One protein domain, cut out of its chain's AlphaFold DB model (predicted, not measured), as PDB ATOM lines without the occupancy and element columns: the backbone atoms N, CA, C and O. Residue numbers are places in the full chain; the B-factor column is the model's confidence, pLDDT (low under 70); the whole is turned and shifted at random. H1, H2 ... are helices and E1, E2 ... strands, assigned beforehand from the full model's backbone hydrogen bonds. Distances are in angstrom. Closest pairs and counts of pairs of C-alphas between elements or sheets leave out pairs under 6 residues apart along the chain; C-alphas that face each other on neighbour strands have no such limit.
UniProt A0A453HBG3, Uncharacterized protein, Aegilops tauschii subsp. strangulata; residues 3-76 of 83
ATOM      1  N   ARG A   3     140.273  14.778 397.190       90.88
ATOM      2  CA  ARG A   3     139.469  15.576 396.253       90.88
ATOM      3  C   ARG A   3     138.134  15.926 396.893       90.88
ATOM      4  O   ARG A   3     137.372  15.034 397.265       90.88
ATOM      5  N   LEU A   4     137.843  17.221 396.965       95.69
ATOM      6  CA  LEU A   4     136.561  17.736 397.437       95.69
ATOM      7  C   LEU A   4     135.691  18.154 396.249       95.69
ATOM      8  O   LEU A   4     136.191  18.759 395.300       95.69
ATOM      9  N   LEU A   5     134.394  17.858 396.315       94.25
ATOM     10  CA  LEU A   5     133.392  18.358 395.371       94.25
ATOM     11  C   LEU A   5     132.309  19.143 396.117       94.25
ATOM     12  O   LEU A   5     132.042  18.893 397.294       94.25
ATOM     13  N   ARG A   6     131.700  20.110 395.422       96.19
ATOM     14  CA  ARG A   6     130.599  20.909 395.967       96.19
ATOM     15  C   ARG A   6     129.288  20.131 395.935       96.19
ATOM     16  O   ARG A   6     128.975  19.478 394.942       96.19
ATOM     17  N   THR A   7     128.508  20.253 397.002       93.31
ATOM     18  CA  THR A   7     127.104  19.834 397.028       93.31
ATOM     19  C   THR A   7     126.204  20.964 396.525       93.31
ATOM     20  O   THR A   7     126.603  22.130 396.502       93.31
ATOM     21  N   ALA A   8     124.962  20.637 396.159       94.06
ATOM     22  CA  ALA A   8     123.974  21.632 395.730       94.06
ATOM     23  C   ALA A   8     123.667  22.678 396.823       94.06
ATOM     24  O   ALA A   8     123.389  23.833 396.519       94.06
ATOM     25  N   GLY A   9     123.785  22.294 398.099       95.62
ATOM     26  CA  GLY A   9     123.616  23.178 399.255       95.62
ATOM     27  C   GLY A   9     124.863  23.985 399.632       95.62
ATOM     28  O   GLY A   9     124.977  24.392 400.781       95.62
ATOM     29  N   ASN A  10     125.819  24.176 398.714       91.69
ATOM     30  CA  ASN A  10     127.098  24.861 398.961       91.69
ATOM     31  C   ASN A  10     128.005  24.215 400.030       91.69
ATOM     32  O   ASN A  10     128.962  24.843 400.484       91.69
ATOM     33  N   GLY A  11     127.749  22.963 400.409       93.62
ATOM     34  CA  GLY A  11     128.652  22.170 401.241       93.62
ATOM     35  C   GLY A  11     129.770  21.523 400.422       93.62
ATOM     36  O   GLY A  11     129.791  21.594 399.190       93.62
ATOM     37  N   TRP A  12     130.685  20.845 401.109       96.38
ATOM     38  CA  TRP A  12     131.750  20.054 400.493       96.38
ATOM     39  C   TRP A  12     131.642  18.603 400.943       96.38
ATOM     40  O   TRP A  12     131.334  18.342 402.105       96.38
ATOM     41  N   TYR A  13     131.926  17.665 400.044       94.75
ATOM     42  CA  TYR A  13     132.085  16.254 400.395       94.75
ATOM     43  C   TYR A  13     133.382  15.690 399.822       94.75
ATOM     44  O   TYR A  13     133.912  16.186 398.820       94.75
ATOM     45  N   ILE A  14     133.899  14.653 400.480       96.00
ATOM     46  CA  ILE A  14     135.075  13.917 400.022       96.00
ATOM     47  C   ILE A  14     134.630  13.009 398.880       96.00
ATOM     48  O   ILE A  14     133.904  12.044 399.093       96.00
ATOM     49  N   ASN A  15     135.065  13.332 397.668       95.38
ATOM     50  CA  ASN A  15     134.807  12.512 396.489       95.38
ATOM     51  C   ASN A  15     135.877  11.435 396.303       95.38
ATOM     52  O   ASN A  15     135.609  10.372 395.758       95.38
ATOM     53  N   GLU A  16     137.112  11.726 396.703       94.81
ATOM     54  CA  GLU A  16     138.224  10.800 396.538       94.81
ATOM     55  C   GLU A  16     139.228  10.960 397.674       94.81
ATOM     56  O   GLU A  16     139.600  12.081 398.036       94.81
ATOM     57  N   PHE A  17     139.692   9.824 398.189       93.19
ATOM     58  CA  PHE A  17     140.787   9.742 399.139       93.19
ATOM     59  C   PHE A  17     141.826   8.753 398.613       93.19
ATOM     60  O   PHE A  17     141.541   7.570 398.443       93.19
ATOM     61  N   ARG A  18     143.037   9.249 398.354       91.00
ATOM     62  CA  ARG A  18     144.209   8.427 398.032       91.00
ATOM     63  C   ARG A  18     145.199   8.524 399.177       91.00
ATOM     64  O   ARG A  18     145.741   9.610 399.404       91.00
ATOM     65  N   ALA A  19     145.397   7.415 399.882       90.44
ATOM     66  CA  ALA A  19     146.356   7.322 400.979       90.44
ATOM     67  C   ALA A  19     147.804   7.233 400.475       90.44
ATOM     68  O   ALA A  19     148.704   7.734 401.137       90.44
ATOM     69  N   ASP A  20     148.021   6.652 399.295       91.19
ATOM     70  CA  ASP A  20     149.359   6.505 398.731       91.19
ATOM     71  C   ASP A  20     149.908   7.828 398.190       91.19
ATOM     72  O   ASP A  20     149.202   8.636 397.569       91.19
ATOM     73  N   HIS A  21     151.208   8.018 398.401       83.75
ATOM     74  CA  HIS A  21     151.968   9.171 397.943       83.75
ATOM     75  C   HIS A  21     153.069   8.716 396.983       83.75
ATOM     76  O   HIS A  21     153.692   7.677 397.176       83.75
ATOM     77  N   ASN A  22     153.343   9.517 395.955       82.25
ATOM     78  CA  ASN A  22     154.460   9.294 395.030       82.25
ATOM     79  C   ASN A  22     155.780   9.922 395.525       82.25
ATOM     80  O   ASN A  22     156.749   9.994 394.775       82.25
ATOM     81  N   HIS A  23     155.806  10.406 396.766       80.31
ATOM     82  CA  HIS A  23     156.958  10.986 397.444       80.31
ATOM     83  C   HIS A  23     156.814  10.785 398.962       80.31
ATOM     84  O   HIS A  23     155.724  10.494 399.456       80.31
ATOM     85  N   ALA A  24     157.899  10.970 399.716       83.38
ATOM     86  CA  ALA A  24     157.860  10.918 401.177       83.38
ATOM     87  C   ALA A  24     157.020  12.066 401.764       83.38
ATOM     88  O   ALA A  24     156.973  13.166 401.209       83.38
ATOM     89  N   LEU A  25     156.365  11.821 402.899       81.75
ATOM     90  CA  LEU A  25     155.664  12.867 403.639       81.75
ATOM     91  C   LEU A  25     156.674  13.866 404.216       81.75
ATOM     92  O   LEU A  25     157.667  13.471 404.820       81.75
ATOM     93  N   THR A  26     156.411  15.160 404.054       79.06
ATOM     94  CA  THR A  26     157.244  16.201 404.662       79.06
ATOM     95  C   THR A  26     156.956  16.284 406.156       79.06
ATOM     96  O   THR A  26     155.807  16.449 406.561       79.06
ATOM     97  N   GLU A  27     158.004  16.238 406.976       79.00
ATOM     98  CA  GLU A  27     157.906  16.263 408.444       79.00
ATOM     99  C   GLU A  27     157.307  17.560 409.010       79.00
ATOM    100  O   GLU A  27     156.766  17.570 410.115       79.00
ATOM    101  N   LYS A  28     157.411  18.673 408.273       77.25
ATOM    102  CA  LYS A  28     156.952  19.994 408.717       77.25
ATOM    103  C   LYS A  28     156.023  20.634 407.695       77.25
ATOM    104  O   LYS A  28     156.277  20.629 406.490       77.25
ATOM    105  N   CYS A  29     154.966  21.268 408.195       66.12
ATOM    106  CA  CYS A  29     154.094  22.112 407.389       66.12
ATOM    107  C   CYS A  29     154.746  23.492 407.216       66.12
ATOM    108  O   CYS A  29     154.580  24.380 408.045       66.12
ATOM    109  N   GLY A  30     155.541  23.661 406.159       63.34
ATOM    110  CA  GLY A  30     156.073  24.967 405.769       63.34
ATOM    111  C   GLY A  30     155.839  25.200 404.290       63.34
ATOM    112  O   GLY A  30     156.663  24.804 403.473       63.34
ATOM    113  N   GLU A  31     154.727  25.849 403.947       56.88
ATOM    114  CA  GLU A  31     154.323  26.116 402.560       56.88
ATOM    115  C   GLU A  31     155.433  26.816 401.760       56.88
ATOM    116  O   GLU A  31     155.756  26.413 400.655       56.88
ATOM    117  N   LYS A  32     156.119  27.800 402.353       54.94
ATOM    118  CA  LYS A  32     157.217  28.518 401.681       54.94
ATOM    119  C   LYS A  32     158.552  27.767 401.631       54.94
ATOM    120  O   LYS A  32     159.388  28.118 400.809       54.94
ATOM    121  N   VAL A  33     158.777  26.799 402.521       59.59
ATOM    122  CA  VAL A  33     160.098  26.166 402.720       59.59
ATOM    123  C   VAL A  33     160.149  24.766 402.114       59.59
ATOM    124  O   VAL A  33     161.143  24.397 401.501       59.59
ATOM    125  N   TYR A  34     159.071  24.001 402.263       58.75
ATOM    126  CA  TYR A  34     158.998  22.596 401.865       58.75
ATOM    127  C   TYR A  34     158.099  22.357 400.654       58.75
ATOM    128  O   TYR A  34     158.244  21.346 399.975       58.75
ATOM    129  N   TRP A  35     157.189  23.290 400.369       62.88
ATOM    130  CA  TRP A  35     156.245  23.199 399.259       62.88
ATOM    131  C   TRP A  35     156.376  24.420 398.351       62.88
ATOM    132  O   TRP A  35     155.388  25.139 398.193       62.88
ATOM    133  N   PRO A  36     157.575  24.696 397.786       56.69
ATOM    134  CA  PRO A  36     157.795  25.887 396.973       56.69
ATOM    135  C   PRO A  36     156.674  25.959 395.946       56.69
ATOM    136  O   PRO A  36     156.547  25.059 395.117       56.69
ATOM    137  N   SER A  37     155.805  26.965 396.072       59.75
ATOM    138  CA  SER A  37     154.606  27.065 395.253       59.75
ATOM    139  C   SER A  37     155.059  27.024 393.803       59.75
ATOM    140  O   SER A  37     155.786  27.899 393.331       59.75
ATOM    141  N   HIS A  38     154.755  25.908 393.139       56.84
ATOM    142  CA  HIS A  38     155.336  25.594 391.847       56.84
ATOM    143  C   HIS A  38     155.007  26.762 390.912       56.84
ATOM    144  O   HIS A  38     153.834  26.975 390.595       56.84
ATOM    145  N   LYS A  39     156.061  27.477 390.481       59.47
ATOM    146  CA  LYS A  39     156.070  28.702 389.656       59.47
ATOM    147  C   LYS A  39     156.000  30.021 390.443       59.47
ATOM    148  O   LYS A  39     155.047  30.789 390.305       59.47
ATOM    149  N   HIS A  40     157.063  30.354 391.179       68.12
ATOM    150  CA  HIS A  40     157.306  31.755 391.524       68.12
ATOM    151  C   HIS A  40     157.738  32.486 390.245       68.12
ATOM    152  O   HIS A  40     158.891  32.396 389.830       68.12
ATOM    153  N   ILE A  41     156.794  33.168 389.591       76.69
ATOM    154  CA  ILE A  41     157.126  34.186 388.589       76.69
ATOM    155  C   ILE A  41     158.092  35.146 389.277       76.69
ATOM    156  O   ILE A  41     157.782  35.635 390.370       76.69
ATOM    157  N   ASP A  42     159.271  35.362 388.693       83.62
ATOM    158  CA  ASP A  42     160.246  36.263 389.294       83.62
ATOM    159  C   ASP A  42     159.614  37.654 389.501       83.62
ATOM    160  O   ASP A  42     158.672  38.053 388.806       83.62
ATOM    161  N   ILE A  43     160.095  38.371 390.515       83.56
ATOM    162  CA  ILE A  43     159.482  39.624 390.966       83.56
ATOM    163  C   ILE A  43     159.421  40.654 389.831       83.56
ATOM    164  O   ILE A  43     158.398  41.323 389.688       83.56
ATOM    165  N   TYR A  44     160.454  40.722 388.990       86.69
ATOM    166  CA  TYR A  44     160.538  41.663 387.880       86.69
ATOM    167  C   TYR A  44     159.554  41.302 386.767       86.69
ATOM    168  O   TYR A  44     158.801  42.168 386.320       86.69
ATOM    169  N   THR A  45     159.461  40.024 386.376       87.31
ATOM    170  CA  THR A  45     158.444  39.591 385.399       87.31
ATOM    171  C   THR A  45     157.032  39.864 385.914       87.31
ATOM    172  O   THR A  45     156.166  40.314 385.162       87.31
ATOM    173  N   ARG A  46     156.783  39.640 387.208       88.12
ATOM    174  CA  ARG A  46     155.485  39.930 387.826       88.12
ATOM    175  C   ARG A  46     155.144  41.418 387.776       88.12
ATOM    176  O   ARG A  46     153.992  41.753 387.511       88.12
ATOM    177  N   ASP A  47     156.105  42.295 388.034       91.88
ATOM    178  CA  ASP A  47     155.861  43.737 388.023       91.88
ATOM    179  C   ASP A  47     155.633  44.268 386.603       91.88
ATOM    180  O   ASP A  47     154.726  45.075 386.405       91.88
ATOM    181  N   VAL A  48     156.316  43.723 385.590       91.94
ATOM    182  CA  VAL A  48     155.979  44.015 384.187       91.94
ATOM    183  C   VAL A  48     154.550  43.578 383.853       91.94
ATOM    184  O   VAL A  48     153.805  44.334 383.233       91.94
ATOM    185  N   ILE A  49     154.129  42.381 384.278       89.56
ATOM    186  CA  ILE A  49     152.755  41.907 384.044       89.56
ATOM    187  C   ILE A  49     151.733  42.865 384.669       89.56
ATOM    188  O   ILE A  49     150.733  43.180 384.022       89.56
ATOM    189  N   LYS A  50     151.983  43.355 385.893       91.56
ATOM    190  CA  LYS A  50     151.110  44.343 386.549       91.56
ATOM    191  C   LYS A  50     151.029  45.640 385.752       91.56
ATOM    192  O   LYS A  50     149.927  46.075 385.442       91.56
ATOM    193  N   GLN A  51     152.170  46.199 385.349       94.81
ATOM    194  CA  GLN A  51     152.211  47.430 384.555       94.81
ATOM    195  C   GLN A  51     151.462  47.276 383.227       94.81
ATOM    196  O   GLN A  51     150.715  48.164 382.823       94.81
ATOM    197  N   LEU A  52     151.621  46.147 382.533       94.19
ATOM    198  CA  LEU A  52     150.899  45.898 381.284       94.19
ATOM    199  C   LEU A  52     149.386  45.789 381.511       94.19
ATOM    200  O   LEU A  52     148.609  46.283 380.695       94.19
ATOM    201  N   HIS A  53     148.973  45.168 382.615       89.75
ATOM    202  CA  HIS A  53     147.568  45.069 382.994       89.75
ATOM    203  C   HIS A  53     146.966  46.442 383.333       89.75
ATOM    204  O   HIS A  53     145.881  46.762 382.858       89.75
ATOM    205  N   GLU A  54     147.683  47.276 384.090       94.81
ATOM    206  CA  GLU A  54     147.290  48.660 384.408       94.81
ATOM    207  C   GLU A  54     147.164  49.539 383.153       94.81
ATOM    208  O   GLU A  54     146.333  50.439 383.105       94.81
ATOM    209  N   ASN A  55     147.927  49.232 382.100       94.25
ATOM    210  CA  ASN A  55     147.844  49.891 380.794       94.25
ATOM    211  C   ASN A  55     146.808  49.260 379.842       94.25
ATOM    212  O   ASN A  55     146.875  49.467 378.627       94.25
ATOM    213  N   ASN A  56     145.858  48.472 380.357       92.31
ATOM    214  CA  ASN A  56     144.799  47.816 379.583       92.31
ATOM    215  C   ASN A  56     145.314  46.939 378.422       92.31
ATOM    216  O   ASN A  56     144.633  46.764 377.406       92.31
ATOM    217  N   ALA A  57     146.516  46.364 378.539       92.75
ATOM    218  CA  ALA A  57     146.994  45.402 377.554       92.75
ATOM    219  C   ALA A  57     146.160  44.115 377.630       92.75
ATOM    220  O   ALA A  57     145.968  43.536 378.699       92.75
ATOM    221  N   SER A  58     145.697  43.623 376.477       91.88
ATOM    222  CA  SER A  58     144.977  42.351 376.427       91.88
ATOM    223  C   SER A  58     145.867  41.204 376.903       91.88
ATOM    224  O   SER A  58     147.081  41.211 376.689       91.88
ATOM    225  N   ILE A  59     145.266  40.166 377.486       88.06
ATOM    226  CA  ILE A  59     146.031  39.020 377.991       88.06
ATOM    227  C   ILE A  59     146.906  38.382 376.900       88.06
ATOM    228  O   ILE A  59     148.045  38.018 377.164       88.06
ATOM    229  N   GLY A  60     146.424  38.314 375.652       89.19
ATOM    230  CA  GLY A  60     147.219  37.822 374.522       89.19
ATOM    231  C   GLY A  60     148.442  38.697 374.240       89.19
ATOM    232  O   GLY A  60     149.533  38.175 374.024       89.19
ATOM    233  N   LYS A  61     148.291  40.024 374.326       91.19
ATOM    234  CA  LYS A  61     149.398  40.974 374.171       91.19
ATOM    235  C   LYS A  61     150.414  40.848 375.307       91.19
ATOM    236  O   LYS A  61     151.608  40.833 375.029       91.19
ATOM    237  N   VAL A  62     149.959  40.685 376.553       90.75
ATOM    238  CA  VAL A  62     150.836  40.428 377.711       90.75
ATOM    239  C   VAL A  62     151.669  39.170 377.479       90.75
ATOM    240  O   VAL A  62     152.890  39.215 377.599       90.75
ATOM    241  N   TYR A  63     151.034  38.064 377.084       88.12
ATOM    242  CA  TYR A  63     151.741  36.809 376.820       88.12
ATOM    243  C   TYR A  63     152.752  36.927 375.678       88.12
ATOM    244  O   TYR A  63     153.864  36.436 375.827       88.12
ATOM    245  N   ASN A  64     152.418  37.618 374.586       90.00
ATOM    246  CA  ASN A  64     153.359  37.834 373.485       90.00
ATOM    247  C   ASN A  64     154.587  38.653 373.922       90.00
ATOM    248  O   ASN A  64     155.710  38.307 373.560       90.00
ATOM    249  N   ILE A  65     154.389  39.707 374.726       91.31
ATOM    250  CA  ILE A  65     155.485  40.536 375.254       91.31
ATOM    251  C   ILE A  65     156.382  39.703 376.173       91.31
ATOM    252  O   ILE A  65     157.593  39.660 375.969       91.31
ATOM    253  N   ILE A  66     155.802  38.978 377.131       90.19
ATOM    254  CA  ILE A  66     156.572  38.092 378.011       90.19
ATOM    255  C   ILE A  66     157.301  37.014 377.201       90.19
ATOM    256  O   ILE A  66     158.493  36.810 377.396       90.19
ATOM    257  N   GLY A  67     156.627  36.357 376.256       90.19
ATOM    258  CA  GLY A  67     157.236  35.348 375.390       90.19
ATOM    259  C   GLY A  67     158.455  35.876 374.630       90.19
ATOM    260  O   GLY A  67     159.428  35.143 374.476       90.19
ATOM    261  N   SER A  68     158.443  37.154 374.229       90.50
ATOM    262  CA  SER A  68     159.597  37.798 373.589       90.50
ATOM    263  C   SER A  68     160.800  37.949 374.527       90.50
ATOM    264  O   SER A  68     161.928  37.728 374.094       90.50
ATOM    265  N   PHE A  69     160.586  38.224 375.819       89.88
ATOM    266  CA  PHE A  69     161.668  38.305 376.812       89.88
ATOM    267  C   PHE A  69     162.339  36.955 377.067       89.88
ATOM    268  O   PHE A  69     163.541  36.900 377.306       89.88
ATOM    269  N   PHE A  70     161.575  35.865 376.977       87.75
ATOM    270  CA  PHE A  70     162.084  34.501 377.138       87.75
ATOM    271  C   PHE A  70     162.497  33.851 375.800       87.75
ATOM    272  O   PHE A  70     162.822  32.663 375.756       87.75
ATOM    273  N   GLY A  71     162.471  34.602 374.691       88.31
ATOM    274  CA  GLY A  71     162.802  34.144 373.335       88.31
ATOM    275  C   GLY A  71     161.776  33.202 372.688       88.31
ATOM    276  O   GLY A  71     161.760  33.052 371.471       88.31
ATOM    277  N   SER A  72     160.905  32.572 373.476       85.06
ATOM    278  CA  SER A  72     159.788  31.747 373.016       85.06
ATOM    279  C   SER A  72     158.769  31.563 374.139       85.06
ATOM    280  O   SER A  72     159.118  31.502 375.318       85.06
ATOM    281  N   MET A  73     157.502  31.357 373.772       82.50
ATOM    282  CA  MET A  73     156.435  30.979 374.708       82.50
ATOM    283  C   MET A  73     156.702  29.650 375.428       82.50
ATOM    284  O   MET A  73     156.224  29.454 376.542       82.50
ATOM    285  N   THR A  74     157.486  28.748 374.831       83.00
ATOM    286  CA  THR A  74     157.886  27.468 375.449       83.00
ATOM    287  C   THR A  74     158.863  27.643 376.609       83.00
ATOM    288  O   THR A  74     158.976  26.753 377.446       83.00
ATOM    289  N   ASN A  75     159.556  28.781 376.662       83.81
ATOM    290  CA  ASN A  75     160.571  29.080 377.669       83.81
ATOM    291  C   ASN A  75     159.996  29.856 378.863       83.81
ATOM    292  O   ASN A  75     160.699  30.092 379.843       83.81
ATOM    293  N   VAL A  76     158.725  30.267 378.792       82.25
ATOM    294  CA  VAL A  76     158.063  31.001 379.871       82.25
ATOM    295  C   VAL A  76     157.797  30.036 381.036       82.25
ATOM    296  O   VAL A  76     157.101  29.034 380.854       82.25
TER     297      VAL A  76
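What this domain is: This is residues 3 to 76 of the 83 residues of an uncharacterized protein of Aegilops tauschii subsp. strangulata (UniProt A0A453HBG3). Two separate hairpins, a small one of strands (E1 and E2) and a larger one of helices (H2 and H3), sit at the two ends of the model with no contact between them, joined by a long open stretch of chain that holds the short helix H1. Residues 19 to 25 and 27 to 33 of this bridge stand free. The 74 printed residues include two named strands and three named helices, in the order E1, E2, H1, H2, H3; the sheet has the order E1 - E2 and is antiparallel, and the class is mixed, helices and strands. The whole is extended, with a radius of gyration of the C-alphas of 19.1 A and spans of 43 by 36 by 22 A.

How they stand to each other: E1, residues 3 to 6, and E2, residues 12 to 17, are antiparallel neighbours and form a hairpin, with 154 degrees between their directions. The C-alphas of Arg 6 and Trp 12 face each other at 4.7 A. N 3 and O 16 are within hydrogen-bond range at 2.9 A, and so are N 13 and O 5 at 3.0 A. H1, residues 31 to 34, is apart from E1. H2, residues 43 to 54, is apart from H1. H3, residues 59 to 69, touches H2, and the closest C-alphas, those of Leu 52 and Val 62, are 6.5 A apart. H2 and H3 form a helical hairpin: they run opposite ways at a tilt of 35.1 degrees, only just steep. Both helices are apart from E1 and E2. In H2 and H3 every O i to N i+4 pair is within hydrogen-bond range; H1 is too short for such a pair, and its one O i to N i+3 pair is not within range.

Where its parts are: E1 begins at C-alpha 3, at (139.469, 15.576, 396.253), and is 10.4 A long from first to last C-alpha. E2 is 13.8 A long and H1 5.9 A. H2, the longest helix by residues, begins at C-alpha 43, at (159.482, 39.624, 390.966), and is 16.5 A long. H3 is 15.7 A long and ends at C-alpha 69, at (161.668, 38.305, 376.812).

The domain as a whole: The two C-alphas farthest apart, those of Gly 9 and Gly 71, are 48.2 A apart. The printed part has no cut. The link from E2 to H1, with 13 residues between them, is long; the link from H1 to H2 is short, and those from E1 to E2 and from H2 to H3 are tight. The mean pLDDT of the printed part is 84.5, and residues 29 to 40 are under 70.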